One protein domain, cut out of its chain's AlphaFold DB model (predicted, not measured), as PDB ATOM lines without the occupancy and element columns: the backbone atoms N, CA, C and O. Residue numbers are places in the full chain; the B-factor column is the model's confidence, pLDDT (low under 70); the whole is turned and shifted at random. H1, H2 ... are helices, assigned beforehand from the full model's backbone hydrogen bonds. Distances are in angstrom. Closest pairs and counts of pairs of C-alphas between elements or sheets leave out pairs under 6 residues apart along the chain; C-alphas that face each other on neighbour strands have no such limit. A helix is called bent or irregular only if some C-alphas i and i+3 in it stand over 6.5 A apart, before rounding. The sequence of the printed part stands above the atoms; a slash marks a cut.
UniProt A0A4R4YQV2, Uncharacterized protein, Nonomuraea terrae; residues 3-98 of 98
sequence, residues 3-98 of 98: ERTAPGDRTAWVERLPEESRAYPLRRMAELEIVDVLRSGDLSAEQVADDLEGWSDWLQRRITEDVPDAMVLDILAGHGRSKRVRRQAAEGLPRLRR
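What this domain is: This is residues 3 to 98 of the 98 residues of an uncharacterized protein of Nonomuraea terrae (UniProt A0A4R4YQV2). What is the main picture? A compact up-and-down bundle of three helices, H4, H5 and H6, makes one end, with H3 packed on H5; the long helix H2 runs from H4 away from this body, and H1 folds back beside the far part of H2 as a hairpin. What is it made of, and how large is it? The printed part has 96 residues with six named helices, H1 to H6 in order along the chain, no named strand, and the class all helix. It is compact, with a radius of gyration of the C-alphas of 14.3 A, yet elongated in outline, spanning 44 by 24 by 21 A.

How they stand to each other: How do the first two helices meet? H1, residues 7 to 15, and H2, residues 23 to 40, form a helical hairpin at a shallow tilt of 4 degrees, opposite ways. H2 touches H1 with residues 25 to 33 alone, and the closest C-alphas are those of Val 14 and Pro 25, 6.4 A apart. What does H2 touch next? With residues 31 to 39 alone it touches H4, residues 57 to 66, the same way at a steep tilt of 35.5 degrees, only just past shallow; the closest C-alphas, of Glu 31 and Leu 59, are 6.0 A apart. How do the others stand? H3, residues 45 to 54, touches H5, residues 70 to 79, with the C-alphas of Ala 45 and Val 72 closest at 5.9 A, the same way at a steep tilt of 37 degrees, only just past shallow. H4, H5 and H6, residues 83 to 96, form the bundle, up and down, each running against the one before: the closest C-alphas are Thr 64 and Leu 73, 6.5 A, for H4 and H5, and Ala 77 and Arg 86, 4.0 A, for H5 and H6. H4 and H6 touch, the same way at a shallow tilt of 15 degrees, with Thr 64 and Ala 89 closest at 5.2 A between C-alphas. What do backbone and tilts show? Every O i to N i+4 pair is within hydrogen-bond range in H2, H4 and H5, but 3 of 5 are in H1, 4 of 6 in H3 and 7 of 10 in H6. Of the 6 pairs of helices that touch, 4 stand at a shallow tilt, and the helix packing is mostly aligned, but only just; H1 is apart from H3, H4, H5 and H6.

Where its parts are: Where do the helices begin and end? H1 begins at C-alpha 7, (154.021, 161.731, 183.468), and H6 ends at C-alpha 96, (154.688, 162.068, 158.468). How long are they? H2 measures 26.4 A from first to last C-alpha and H6 20.8 A; H1, H3, H4 and H5 measure 14.0 A, 15.0 A, 14.3 A and 14.1 A. Which are irregular? H1, with C-alphas 8 and 11 at 7.2 A, H3, with C-alphas 50 and 53 at 7.2 A, and, only just, H6, with C-alphas 91 and 94 at 6.7 A.

The domain as a whole: How far does it reach? The two C-alphas farthest apart, of Glu 20 and Arg 98, are 47.0 A apart. Is anything cut or loosely linked? The printed part has no cut; the link from H1 to H2 is short, and the other links are tight. Where is confidence low? The mean pLDDT of the printed part is 93.0, and residues 97 to 98 are under 70.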
ATOM      1  N   GLU A   3     162.881 159.312 182.409       88.75
ATOM      2  CA  GLU A   3     162.287 159.211 181.064       88.75
ATOM      3  C   GLU A   3     161.340 158.014 180.872       88.75
ATOM      4  O   GLU A   3     160.490 158.031 179.991       88.75
ATOM      5  N   ARG A   4     161.474 156.969 181.698       88.88
ATOM      6  CA  ARG A   4     160.599 155.783 181.681       88.88
ATOM      7  C   ARG A   4     159.474 155.857 182.714       88.88
ATOM      8  O   ARG A   4     158.743 154.890 182.890       88.88
ATOM      9  N   THR A   5     159.394 156.963 183.444       92.50
ATOM     10  CA  THR A   5     158.390 157.192 184.482       92.50
ATOM     11  C   THR A   5     157.184 157.865 183.841       92.50
ATOM     12  O   THR A   5     157.348 158.824 183.077       92.50
ATOM     13  N   ALA A   6     155.986 157.353 184.133       91.75
ATOM     14  CA  ALA A   6     154.743 157.925 183.631       91.75
ATOM     15  C   ALA A   6     154.639 159.407 184.037       91.75
ATOM     16  O   ALA A   6     155.098 159.742 185.131       91.75
ATOM     17  N   PRO A   7     154.051 160.290 183.204       92.25
ATOM     18  CA  PRO A   7     154.021 161.731 183.468       92.25
ATOM     19  C   PRO A   7     153.563 162.089 184.890       92.25
ATOM     20  O   PRO A   7     154.259 162.828 185.578       92.25
ATOM     21  N   GLY A   8     152.479 161.468 185.371       92.94
ATOM     22  CA  GLY A   8     151.938 161.703 186.717       92.94
ATOM     23  C   GLY A   8     152.824 161.240 187.882       92.94
ATOM     24  O   GLY A   8     152.646 161.710 188.999       92.94
ATOM     25  N   ASP A   9     153.808 160.370 187.636       96.19
ATOM     26  CA  ASP A   9     154.693 159.815 188.670       96.19
ATOM     27  C   ASP A   9     156.068 160.504 188.723       96.19
ATOM     28  O   ASP A   9     156.873 160.231 189.621       96.19
ATOM     29  N   ARG A  10     156.385 161.377 187.753       96.19
ATOM     30  CA  ARG A  10     157.721 161.979 187.604       96.19
ATOM     31  C   ARG A  10     158.108 162.844 188.798       96.19
ATOM     32  O   ARG A  10     159.227 162.706 189.287       96.19
ATOM     33  N   THR A  11     157.187 163.657 189.311       96.12
ATOM     34  CA  THR A  11     157.418 164.497 190.497       96.12
ATOM     35  C   THR A  11     157.793 163.642 191.703       96.12
ATOM     36  O   THR A  11     158.879 163.797 192.257       96.12
ATOM     37  N   ALA A  12     156.969 162.639 192.024       95.81
ATOM     38  CA  ALA A  12     157.226 161.713 193.125       95.81
ATOM     39  C   ALA A  12     158.515 160.895 192.924       95.81
ATOM     40  O   ALA A  12     159.136 160.426 193.880       95.81
ATOM     41  N   TRP A  13     158.926 160.653 191.677       96.44
ATOM     42  CA  TRP A  13     160.212 160.027 191.379       96.44
ATOM     43  C   TRP A  13     161.388 160.960 191.692       96.44
ATOM     44  O   TRP A  13     162.349 160.521 192.323       96.44
ATOM     45  N   VAL A  14     161.314 162.236 191.302       96.38
ATOM     46  CA  VAL A  14     162.361 163.235 191.584       96.38
ATOM     47  C   VAL A  14     162.478 163.510 193.085       96.38
ATOM     48  O   VAL A  14     163.588 163.588 193.607       96.38
ATOM     49  N   GLU A  15     161.356 163.590 193.798       96.06
ATOM     50  CA  GLU A  15     161.317 163.820 195.249       96.06
ATOM     51  C   GLU A  15     161.967 162.695 196.067       96.06
ATOM     52  O   GLU A  15     162.424 162.927 197.185       96.06
ATOM     53  N   ARG A  16     162.081 161.483 195.513       96.38
ATOM     54  CA  ARG A  16     162.792 160.367 196.161       96.38
ATOM     55  C   ARG A  16     164.315 160.494 196.107       96.38
ATOM     56  O   ARG A  16     165.004 159.742 196.791       96.38
ATOM     57  N   LEU A  17     164.850 161.403 195.295       95.69
ATOM     58  CA  LEU A  17     166.290 161.632 195.203       95.69
ATOM     59  C   LEU A  17     166.778 162.561 196.328       95.69
ATOM     60  O   LEU A  17     166.008 163.422 196.772       95.69
ATOM     61  N   PRO A  18     168.056 162.450 196.743       96.94
ATOM     62  CA  PRO A  18     168.704 163.458 197.582       96.94
ATOM     63  C   PRO A  18     168.592 164.846 196.945       96.94
ATOM     64  O   PRO A  18     168.705 164.965 195.722       96.94
ATOM     65  N   GLU A  19     168.355 165.879 197.751       96.12
ATOM     66  CA  GLU A  19     168.069 167.242 197.284       96.12
ATOM     67  C   GLU A  19     169.170 167.781 196.362       96.12
ATOM     68  O   GLU A  19     168.888 168.272 195.267       96.12
ATOM     69  N   GLU A  20     170.428 167.562 196.737       96.06
ATOM     70  CA  GLU A  20     171.621 167.944 195.984       96.06
ATOM     71  C   GLU A  20     171.701 167.297 194.591       96.06
ATOM     72  O   GLU A  20     172.369 167.809 193.693       96.06
ATOM     73  N   SER A  21     170.987 166.189 194.383       95.56
ATOM     74  CA  SER A  21     170.942 165.452 193.118       95.56
ATOM     75  C   SER A  21     169.717 165.794 192.258       95.56
ATOM     76  O   SER A  21     169.615 165.297 191.135       95.56
ATOM     77  N   ARG A  22     168.779 166.630 192.735       95.94
ATOM     78  CA  ARG A  22     167.502 166.906 192.039       95.94
ATOM     79  C   ARG A  22     167.615 167.894 190.885       95.94
ATOM     80  O   ARG A  22     166.778 167.851 189.990       95.94
ATOM     81  N   ALA A  23     168.642 168.743 190.851       95.50
ATOM     82  CA  ALA A  23     168.740 169.828 189.867       95.50
ATOM     83  C   ALA A  23     168.682 169.340 188.404       95.50
ATOM     84  O   ALA A  23     167.955 169.898 187.581       95.50
ATOM     85  N   TYR A  24     169.419 168.276 188.073       94.12
ATOM     86  CA  TYR A  24     169.403 167.705 186.723       94.12
ATOM     87  C   TYR A  24     168.074 166.989 186.391       94.12
ATOM     88  O   TYR A  24     167.488 167.301 185.352       94.12
ATOM     89  N   PRO A  25     167.551 166.085 187.247       95.69
ATOM     90  CA  PRO A  25     166.227 165.490 187.074       95.69
ATOM     91  C   PRO A  25     165.083 166.497 186.952       95.69
ATOM     92  O   PRO A  25     164.232 166.305 186.096       95.69
ATOM     93  N   LEU A  26     165.079 167.577 187.739       96.12
ATOM     94  CA  LEU A  26     164.064 168.634 187.648       96.12
ATOM     95  C   LEU A  26     164.074 169.296 186.270       96.12
ATOM     96  O   LEU A  26     163.026 169.455 185.654       96.12
ATOM     97  N   ARG A  27     165.266 169.607 185.744       95.56
ATOM     98  CA  ARG A  27     165.393 170.138 184.383       95.56
ATOM     99  C   ARG A  27     164.844 169.150 183.350       95.56
ATOM    100  O   ARG A  27     164.041 169.542 182.515       95.56
ATOM    101  N   ARG A  28     165.244 167.873 183.437       96.56
ATOM    102  CA  ARG A  28     164.752 166.833 182.517       96.56
ATOM    103  C   ARG A  28     163.243 166.622 182.627       96.56
ATOM    104  O   ARG A  28     162.616 166.332 181.619       96.56
ATOM    105  N   MET A  29     162.670 166.746 183.822       96.94
ATOM    106  CA  MET A  29     161.230 166.631 184.046       96.94
ATOM    107  C   MET A  29     160.480 167.716 183.273       96.94
ATOM    108  O   MET A  29     159.604 167.373 182.489       96.94
ATOM    109  N   ALA A  30     160.907 168.976 183.403       95.88
ATOM    110  CA  ALA A  30     160.313 170.098 182.676       95.88
ATOM    111  C   ALA A  30     160.397 169.922 181.146       95.88
ATOM    112  O   ALA A  30     159.454 170.210 180.419       95.88
ATOM    113  N   GLU A  31     161.503 169.392 180.620       96.75
ATOM    114  CA  GLU A  31     161.602 169.126 179.177       96.75
ATOM    115  C   GLU A  31     160.761 167.931 178.725       96.75
ATOM    116  O   GLU A  31     160.250 167.936 177.610       96.75
ATOM    117  N   LEU A  32     160.597 166.906 179.565       96.44
ATOM    118  CA  LEU A  32     159.688 165.800 179.262       96.44
ATOM    119  C   LEU A  32     158.225 166.256 179.255       96.44
ATOM    120  O   LEU A  32     157.452 165.746 178.451       96.44
ATOM    121  N   GLU A  33     157.852 167.217 180.101       95.38
ATOM    122  CA  GLU A  33     156.529 167.854 180.056       95.38
ATOM    123  C   GLU A  33     156.306 168.556 178.710       95.38
ATOM    124  O   GLU A  33     155.278 168.329 178.079       95.38
ATOM    125  N   ILE A  34     157.294 169.302 178.201       95.56
ATOM    126  CA  ILE A  34     157.218 169.920 176.864       95.56
ATOM    127  C   ILE A  34     157.013 168.857 175.772       95.56
ATOM    128  O   ILE A  34     156.174 169.033 174.888       95.56
ATOM    129  N   VAL A  35     157.736 167.731 175.832       95.19
ATOM    130  CA  VAL A  35     157.559 166.626 174.868       95.19
ATOM    131  C   VAL A  35     156.143 166.045 174.927       95.19
ATOM    132  O   VAL A  35     155.569 165.745 173.880       95.19
ATOM    133  N   ASP A  36     155.568 165.892 176.119       94.50
ATOM    134  CA  ASP A  36     154.215 165.351 176.278       94.50
ATOM    135  C   ASP A  36     153.136 166.319 175.756       94.50
ATOM    136  O   ASP A  36     152.193 165.880 175.090       94.50
ATOM    137  N   VAL A  37     153.300 167.627 175.984       94.25
ATOM    138  CA  VAL A  37     152.415 168.675 175.435       94.25
ATOM    139  C   VAL A  37     152.497 168.711 173.903       94.25
ATOM    140  O   VAL A  37     151.483 168.753 173.211       94.25
ATOM    141  N   LEU A  38     153.701 168.599 173.337       93.75
ATOM    142  CA  LEU A  38     153.872 168.522 171.883       93.75
ATOM    143  C   LEU A  38     153.254 167.252 171.289       93.75
ATOM    144  O   LEU A  38     152.661 167.294 170.216       93.75
ATOM    145  N   ARG A  39     153.357 166.111 171.981       91.69
ATOM    146  CA  ARG A  39     152.764 164.846 171.522       91.69
ATOM    147  C   ARG A  39     151.233 164.873 171.535       91.69
ATOM    148  O   ARG A  39     150.619 164.195 170.716       91.69
ATOM    149  N   SER A  40     150.634 165.609 172.466       90.81
ATOM    150  CA  SER A  40     149.179 165.800 172.537       90.81
ATOM    151  C   SER A  40     148.660 166.827 171.526       90.81
ATOM    152  O   SER A  40     147.462 166.839 171.258       90.81
ATOM    153  N   GLY A  41     149.547 167.614 170.901       88.25
ATOM    154  CA  GLY A  41     149.173 168.681 169.968       88.25
ATOM    155  C   GLY A  41     148.709 169.961 170.670       88.25
ATOM    156  O   GLY A  41     148.109 170.824 170.033       88.25
ATOM    157  N   ASP A  42     148.991 170.087 171.967       88.50
ATOM    158  CA  ASP A  42     148.535 171.196 172.812       88.50
ATOM    159  C   ASP A  42     149.449 172.435 172.722       88.50
ATOM    160  O   ASP A  42     149.138 173.481 173.294       88.50
ATOM    161  N   LEU A  43     150.569 172.345 171.993       88.38
ATOM    162  CA  LEU A  43     151.453 173.477 171.705       88.38
ATOM    163  C   LEU A  43     151.364 173.852 170.224       88.38
ATOM    164  O   LEU A  43     151.582 173.013 169.350       88.38
ATOM    165  N   SER A  44     151.080 175.120 169.935       86.94
ATOM    166  CA  SER A  44     151.054 175.606 168.555       86.94
ATOM    167  C   SER A  44     152.465 175.739 167.973       86.94
ATOM    168  O   SER A  44     153.437 175.979 168.688       86.94
ATOM    169  N   ALA A  45     152.587 175.650 166.650       84.94
ATOM    170  CA  ALA A  45     153.868 175.830 165.968       84.94
ATOM    171  C   ALA A  45     154.481 177.230 166.153       84.94
ATOM    172  O   ALA A  45     155.701 177.358 166.146       84.94
ATOM    173  N   GLU A  46     153.662 178.265 166.345       88.75
ATOM    174  CA  GLU A  46     154.146 179.616 166.664       88.75
ATOM    175  C   GLU A  46     154.849 179.630 168.027       88.75
ATOM    176  O   GLU A  46     156.008 180.027 168.114       88.75
ATOM    177  N   GLN A  47     154.218 179.050 169.054       91.88
ATOM    178  CA  GLN A  47     154.835 178.899 170.377       91.88
ATOM    179  C   GLN A  47     156.113 178.051 170.323       91.88
ATOM    180  O   GLN A  47     157.096 178.374 170.984       91.88
ATOM    181  N   VAL A  48     156.138 176.993 169.501       92.75
ATOM    182  CA  VAL A  48     157.364 176.210 169.281       92.75
ATOM    183  C   VAL A  48     158.484 177.082 168.734       92.75
ATOM    184  O   VAL A  48     159.612 176.961 169.199       92.75
ATOM    185  N   ALA A  49     158.201 177.919 167.734       91.81
ATOM    186  CA  ALA A  49     159.209 178.770 167.115       91.81
ATOM    187  C   ALA A  49     159.781 179.793 168.108       91.81
ATOM    188  O   ALA A  49     161.000 179.972 168.143       91.81
ATOM    189  N   ASP A  50     158.922 180.390 168.939       94.38
ATOM    190  CA  ASP A  50     159.312 181.374 169.952       94.38
ATOM    191  C   ASP A  50     160.178 180.757 171.063       94.38
ATOM    192  O   ASP A  50     161.206 181.319 171.449       94.38
ATOM    193  N   ASP A  51     159.820 179.564 171.547       94.44
ATOM    194  CA  ASP A  51     160.524 178.917 172.660       94.44
ATOM    195  C   ASP A  51     161.802 178.166 172.231       94.44
ATOM    196  O   ASP A  51     162.654 177.831 173.068       94.44
ATOM    197  N   LEU A  52     161.970 177.894 170.929       93.38
ATOM    198  CA  LEU A  52     162.993 176.986 170.398       93.38
ATOM    199  C   LEU A  52     164.424 177.356 170.811       93.38
ATOM    200  O   LEU A  52     165.243 176.465 171.063       93.38
ATOM    201  N   GLU A  53     164.746 178.652 170.863       91.19
ATOM    202  CA  GLU A  53     166.089 179.140 171.211       91.19
ATOM    203  C   GLU A  53     166.481 178.761 172.650       91.19
ATOM    204  O   GLU A  53     167.642 178.419 172.924       91.19
ATOM    205  N   GLY A  54     165.497 178.747 173.556       92.81
ATOM    206  CA  GLY A  54     165.662 178.365 174.956       92.81
ATOM    207  C   GLY A  54     165.786 176.856 175.172       92.81
ATOM    208  O   GLY A  54     166.253 176.413 176.226       92.81
ATOM    209  N   TRP A  55     165.410 176.040 174.186       96.06
ATOM    210  CA  TRP A  55     165.424 174.588 174.324       96.06
ATOM    211  C   TRP A  55     166.830 174.002 174.223       96.06
ATOM    212  O   TRP A  55     167.668 174.385 173.398       96.06
ATOM    213  N   SER A  56     167.089 173.005 175.069       95.94
ATOM    214  CA  SER A  56     168.365 172.299 175.050       95.94
ATOM    215  C   SER A  56     168.485 171.394 173.821       95.94
ATOM    216  O   SER A  56     167.492 170.890 173.292       95.94
ATOM    217  N   ASP A  57     169.723 171.094 173.415       95.50
ATOM    218  CA  ASP A  57     169.991 170.095 172.368       95.50
ATOM    219  C   ASP A  57     169.355 168.732 172.681       95.50
ATOM    220  O   ASP A  57     168.984 167.997 171.767       95.50
ATOM    221  N   TRP A  58     169.245 168.370 173.962       95.88
ATOM    222  CA  TRP A  58     168.606 167.121 174.370       95.88
ATOM    223  C   TRP A  58     167.099 167.160 174.122       95.88
ATOM    224  O   TRP A  58     166.577 166.217 173.534       95.88
ATOM    225  N   LEU A  59     166.420 168.251 174.500       97.12
ATOM    226  CA  LEU A  59     164.980 168.407 174.268       97.12
ATOM    227  C   LEU A  59     164.688 168.380 172.768       97.12
ATOM    228  O   LEU A  59     163.874 167.583 172.314       97.12
ATOM    229  N   GLN A  60     165.424 169.169 171.986       97.31
ATOM    230  CA  GLN A  60     165.227 169.224 170.542       97.31
ATOM    231  C   GLN A  60     165.441 167.859 169.868       97.31
ATOM    232  O   GLN A  60     164.654 167.473 169.009       97.31
ATOM    233  N   ARG A  61     166.451 167.076 170.283       96.31
ATOM    234  CA  ARG A  61     166.630 165.695 169.793       96.31
ATOM    235  C   ARG A  61     165.476 164.790 170.191       96.31
ATOM    236  O   ARG A  61     165.000 164.028 169.353       96.31
ATOM    237  N   ARG A  62     165.013 164.886 171.440       95.88
ATOM    238  CA  ARG A  62     163.892 164.075 171.910       95.88
ATOM    239  C   ARG A  62     162.640 164.358 171.086       95.88
ATOM    240  O   ARG A  62     162.010 163.415 170.630       95.88
ATOM    241  N   ILE A  63     162.357 165.625 170.791       95.38
ATOM    242  CA  ILE A  63     161.244 166.015 169.916       95.38
ATOM    243  C   ILE A  63     161.377 165.364 168.533       95.38
ATOM    244  O   ILE A  63     160.420 164.757 168.064       95.38
ATOM    245  N   THR A  64     162.566 165.387 167.914       95.38
ATOM    246  CA  THR A  64     162.761 164.746 166.596       95.38
ATOM    247  C   THR A  64     162.545 163.229 166.585       95.38
ATOM    248  O   THR A  64     162.321 162.659 165.520       95.38
ATOM    249  N   GLU A  65     162.637 162.565 167.737       93.06
ATOM    250  CA  GLU A  65     162.455 161.114 167.864       93.06
ATOM    251  C   GLU A  65     161.008 160.731 168.200       93.06
ATOM    252  O   GLU A  65     160.521 159.703 167.731       93.06
ATOM    253  N   ASP A  66     160.331 161.551 169.005       91.88
ATOM    254  CA  ASP A  66     159.148 161.138 169.761       91.88
ATOM    255  C   ASP A  66     157.867 161.923 169.439       91.88
ATOM    256  O   ASP A  66     156.790 161.514 169.896       91.88
ATOM    257  N   VAL A  67     157.973 163.050 168.726       92.75
ATOM    258  CA  VAL A  67     156.848 163.945 168.420       92.75
ATOM    259  C   VAL A  67     156.459 163.796 166.945       92.75
ATOM    260  O   VAL A  67     157.234 164.172 166.063       92.75
ATOM    261  N   PRO A  68     155.262 163.261 166.646       90.25
ATOM    262  CA  PRO A  68     154.802 163.033 165.280       90.25
ATOM    263  C   PRO A  68     154.096 164.266 164.684       90.25
ATOM    264  O   PRO A  68     153.021 164.139 164.107       90.25
ATOM    265  N   ASP A  69     154.690 165.454 164.807       91.88
ATOM    266  CA  ASP A  69     154.127 166.700 164.269       91.88
ATOM    267  C   ASP A  69     155.018 167.260 163.152       91.88
ATOM    268  O   ASP A  69     156.162 167.666 163.367       91.88
ATOM    269  N   ALA A  70     154.483 167.282 161.930       92.94
ATOM    270  CA  ALA A  70     155.228 167.723 160.759       92.94
ATOM    271  C   ALA A  70     155.597 169.214 160.800       92.94
ATOM    272  O   ALA A  70     156.653 169.568 160.287       92.94
ATOM    273  N   MET A  71     154.774 170.083 161.392       93.06
ATOM    274  CA  MET A  71     155.077 171.513 161.503       93.06
ATOM    275  C   MET A  71     156.201 171.753 162.509       93.06
ATOM    276  O   MET A  71     157.141 172.494 162.227       93.06
ATOM    277  N   VAL A  72     156.164 171.051 163.642       94.31
ATOM    278  CA  VAL A  72     157.230 171.101 164.653       94.31
ATOM    279  C   VAL A  72     158.556 170.594 164.081       94.31
ATOM    280  O   VAL A  72     159.600 171.224 164.274       94.31
ATOM    281  N   LEU A  73     158.538 169.485 163.331       94.94
ATOM    282  CA  LEU A  73     159.742 168.974 162.670       94.94
ATOM    283  C   LEU A  73     160.259 169.912 161.570       94.94
ATOM    284  O   LEU A  73     161.470 170.004 161.386       94.94
ATOM    285  N   ASP A  74     159.384 170.628 160.862       96.00
ATOM    286  CA  ASP A  74     159.792 171.616 159.857       96.00
ATOM    287  C   ASP A  74     160.532 172.796 160.509       96.00
ATOM    288  O   ASP A  74     161.638 173.152 160.090       96.00
ATOM    289  N   ILE A  75     160.007 173.302 161.632       96.00
ATOM    290  CA  ILE A  75     160.667 174.332 162.446       96.00
ATOM    291  C   ILE A  75     162.043 173.851 162.925       96.00
ATOM    292  O   ILE A  75     163.047 174.546 162.747       96.00
ATOM    293  N   LEU A  76     162.130 172.642 163.486       96.38
ATOM    294  CA  LEU A  76     163.397 172.061 163.944       96.38
ATOM    295  C   LEU A  76     164.388 171.821 162.802       96.38
ATOM    296  O   LEU A  76     165.595 171.940 163.021       96.38
ATOM    297  N   ALA A  77     163.920 171.504 161.596       96.75
ATOM    298  CA  ALA A  77     164.775 171.338 160.424       96.75
ATOM    299  C   ALA A  77     165.420 172.666 159.993       96.75
ATOM    300  O   ALA A  77     166.602 172.680 159.638       96.75
ATOM    301  N   GLY A  78     164.680 173.776 160.074       96.25
ATOM    302  CA  GLY A  78     165.181 175.115 159.748       96.25
ATOM    303  C   GLY A  78     166.037 175.739 160.854       96.25
ATOM    304  O   GLY A  78     167.121 176.261 160.588       96.25
ATOM    305  N   HIS A  79     165.583 175.633 162.103       96.25
ATOM    306  CA  HIS A  79     166.058 176.459 163.219       96.25
ATOM    307  C   HIS A  79     166.643 175.664 164.390       96.25
ATOM    308  O   HIS A  79     167.108 176.252 165.365       96.25
ATOM    309  N   GLY A  80     166.675 174.331 164.304       95.50
ATOM    310  CA  GLY A  80     167.240 173.487 165.352       95.50
ATOM    311  C   GLY A  80     168.670 173.896 165.717       95.50
ATOM    312  O   GLY A  80     169.491 174.207 164.850       95.50
ATOM    313  N   ARG A  81     168.987 173.855 167.008       95.19
ATOM    314  CA  ARG A  81     170.216 174.375 167.624       95.19
ATOM    315  C   ARG A  81     171.487 173.779 167.026       95.19
ATOM    316  O   ARG A  81     172.466 174.486 166.796       95.19
ATOM    317  N   SER A  82     171.475 172.485 166.707       95.69
ATOM    318  CA  SER A  82     172.622 171.791 166.117       95.69
ATOM    319  C   SER A  82     172.329 171.242 164.721       95.69
ATOM    320  O   SER A  82     171.206 170.866 164.390       95.69
ATOM    321  N   LYS A  83     173.382 171.101 163.901       96.44
ATOM    322  CA  LYS A  83     173.293 170.459 162.573       96.44
ATOM    323  C   LYS A  83     172.667 169.062 162.653       96.44
ATOM    324  O   LYS A  83     171.955 168.654 161.742       96.44
ATOM    325  N   ARG A  84     172.947 168.330 163.739       95.88
ATOM    326  CA  ARG A  84     172.393 166.994 163.975       95.88
ATOM    327  C   ARG A  84     170.881 167.041 164.192       95.88
ATOM    328  O   ARG A  84     170.193 166.271 163.537       95.88
ATOM    329  N   VAL A  85     170.389 167.956 165.034       96.94
ATOM    330  CA  VAL A  85     168.945 168.164 165.249       96.94
ATOM    331  C   VAL A  85     168.255 168.485 163.926       96.94
ATOM    332  O   VAL A  85     167.337 167.772 163.535       96.94
ATOM    333  N   ARG A  86     168.761 169.485 163.190       97.25
ATOM    334  CA  ARG A  86     168.182 169.899 161.901       97.25
ATOM    335  C   ARG A  86     168.074 168.740 160.915       97.25
ATOM    336  O   ARG A  86     167.045 168.540 160.277       97.25
ATOM    337  N   ARG A  87     169.133 167.930 160.827       96.50
ATOM    338  CA  ARG A  87     169.162 166.741 159.975       96.50
ATOM    339  C   ARG A  87     168.139 165.686 160.410       96.50
ATOM    340  O   ARG A  87     167.420 165.182 159.558       96.50
ATOM    341  N   GLN A  88     168.079 165.351 161.700       95.62
ATOM    342  CA  GLN A  88     167.133 164.350 162.213       95.62
ATOM    343  C   GLN A  88     165.680 164.782 161.971       95.62
ATOM    344  O   GLN A  88     164.872 163.972 161.527       95.62
ATOM    345  N   ALA A  89     165.374 166.063 162.181       95.56
ATOM    346  CA  ALA A  89     164.053 166.624 161.917       95.56
ATOM    347  C   ALA A  89     163.671 166.518 160.429       95.56
ATOM    348  O   ALA A  89     162.611 165.991 160.090       95.56
ATOM    349  N   ALA A  90     164.580 166.915 159.531       95.62
ATOM    350  CA  ALA A  90     164.372 166.818 158.087       95.62
ATOM    351  C   ALA A  90     164.181 165.368 157.602       95.62
ATOM    352  O   ALA A  90     163.367 165.113 156.717       95.62
ATOM    353  N   GLU A  91     164.900 164.404 158.185       93.31
ATOM    354  CA  GLU A  91     164.742 162.972 157.886       93.31
ATOM    355  C   GLU A  91     163.402 162.401 158.397       93.31
ATOM    356  O   GLU A  91     162.905 161.413 157.847       93.31
ATOM    357  N   GLY A  92     162.802 163.014 159.424       88.31
ATOM    358  CA  GLY A  92     161.495 162.642 159.970       88.31
ATOM    359  C   GLY A  92     160.308 163.113 159.121       88.31
ATOM    360  O   GLY A  92     159.327 162.381 158.992       88.31
ATOM    361  N   LEU A  93     160.411 164.277 158.468       88.38
ATOM    362  CA  LEU A  93     159.322 164.886 157.685       88.38
ATOM    363  C   LEU A  93     158.688 163.963 156.620       88.38
ATOM    364  O   LEU A  93     157.459 163.874 156.576       88.38
ATOM    365  N   PRO A  94     159.448 163.230 155.777       80.56
ATOM    366  CA  PRO A  94     158.857 162.333 154.780       80.56
ATOM    367  C   PRO A  94     158.032 161.190 155.381       80.56
ATOM    368  O   PRO A  94     157.196 160.620 154.684       80.56
ATOM    369  N   ARG A  95     158.277 160.829 156.650       76.56
ATOM    370  CA  ARG A  95     157.556 159.753 157.346       76.56
ATOM    371  C   ARG A  95     156.168 160.189 157.812       76.56
ATOM    372  O   ARG A  95     155.320 159.328 157.984       76.56
ATOM    373  N   LEU A  96     155.951 161.493 157.991       74.50
ATOM    374  CA  LEU A  96     154.688 162.068 158.468       74.50
ATOM    375  C   LEU A  96     153.788 162.600 157.341       74.50
ATOM    376  O   LEU A  96     152.641 162.945 157.588       74.50
ATOM    377  N   ARG A  97     154.301 162.693 156.106       67.44
ATOM    378  CA  ARG A  97     153.561 163.175 154.920       67.44
ATOM    379  C   ARG A  97     152.985 162.045 154.048       67.44
ATOM    380  O   ARG A  97     152.552 162.319 152.931       67.44
ATOM    381  N   ARG A  98     153.046 160.793 154.507       55.16
ATOM    382  CA  ARG A  98     152.451 159.616 153.848       55.16
ATOM    383  C   ARG A  98     151.168 159.219 154.551       55.16
ATOM    384  O   ARG A  98     150.258 158.771 153.826       55.16
TER     385      ARG A  98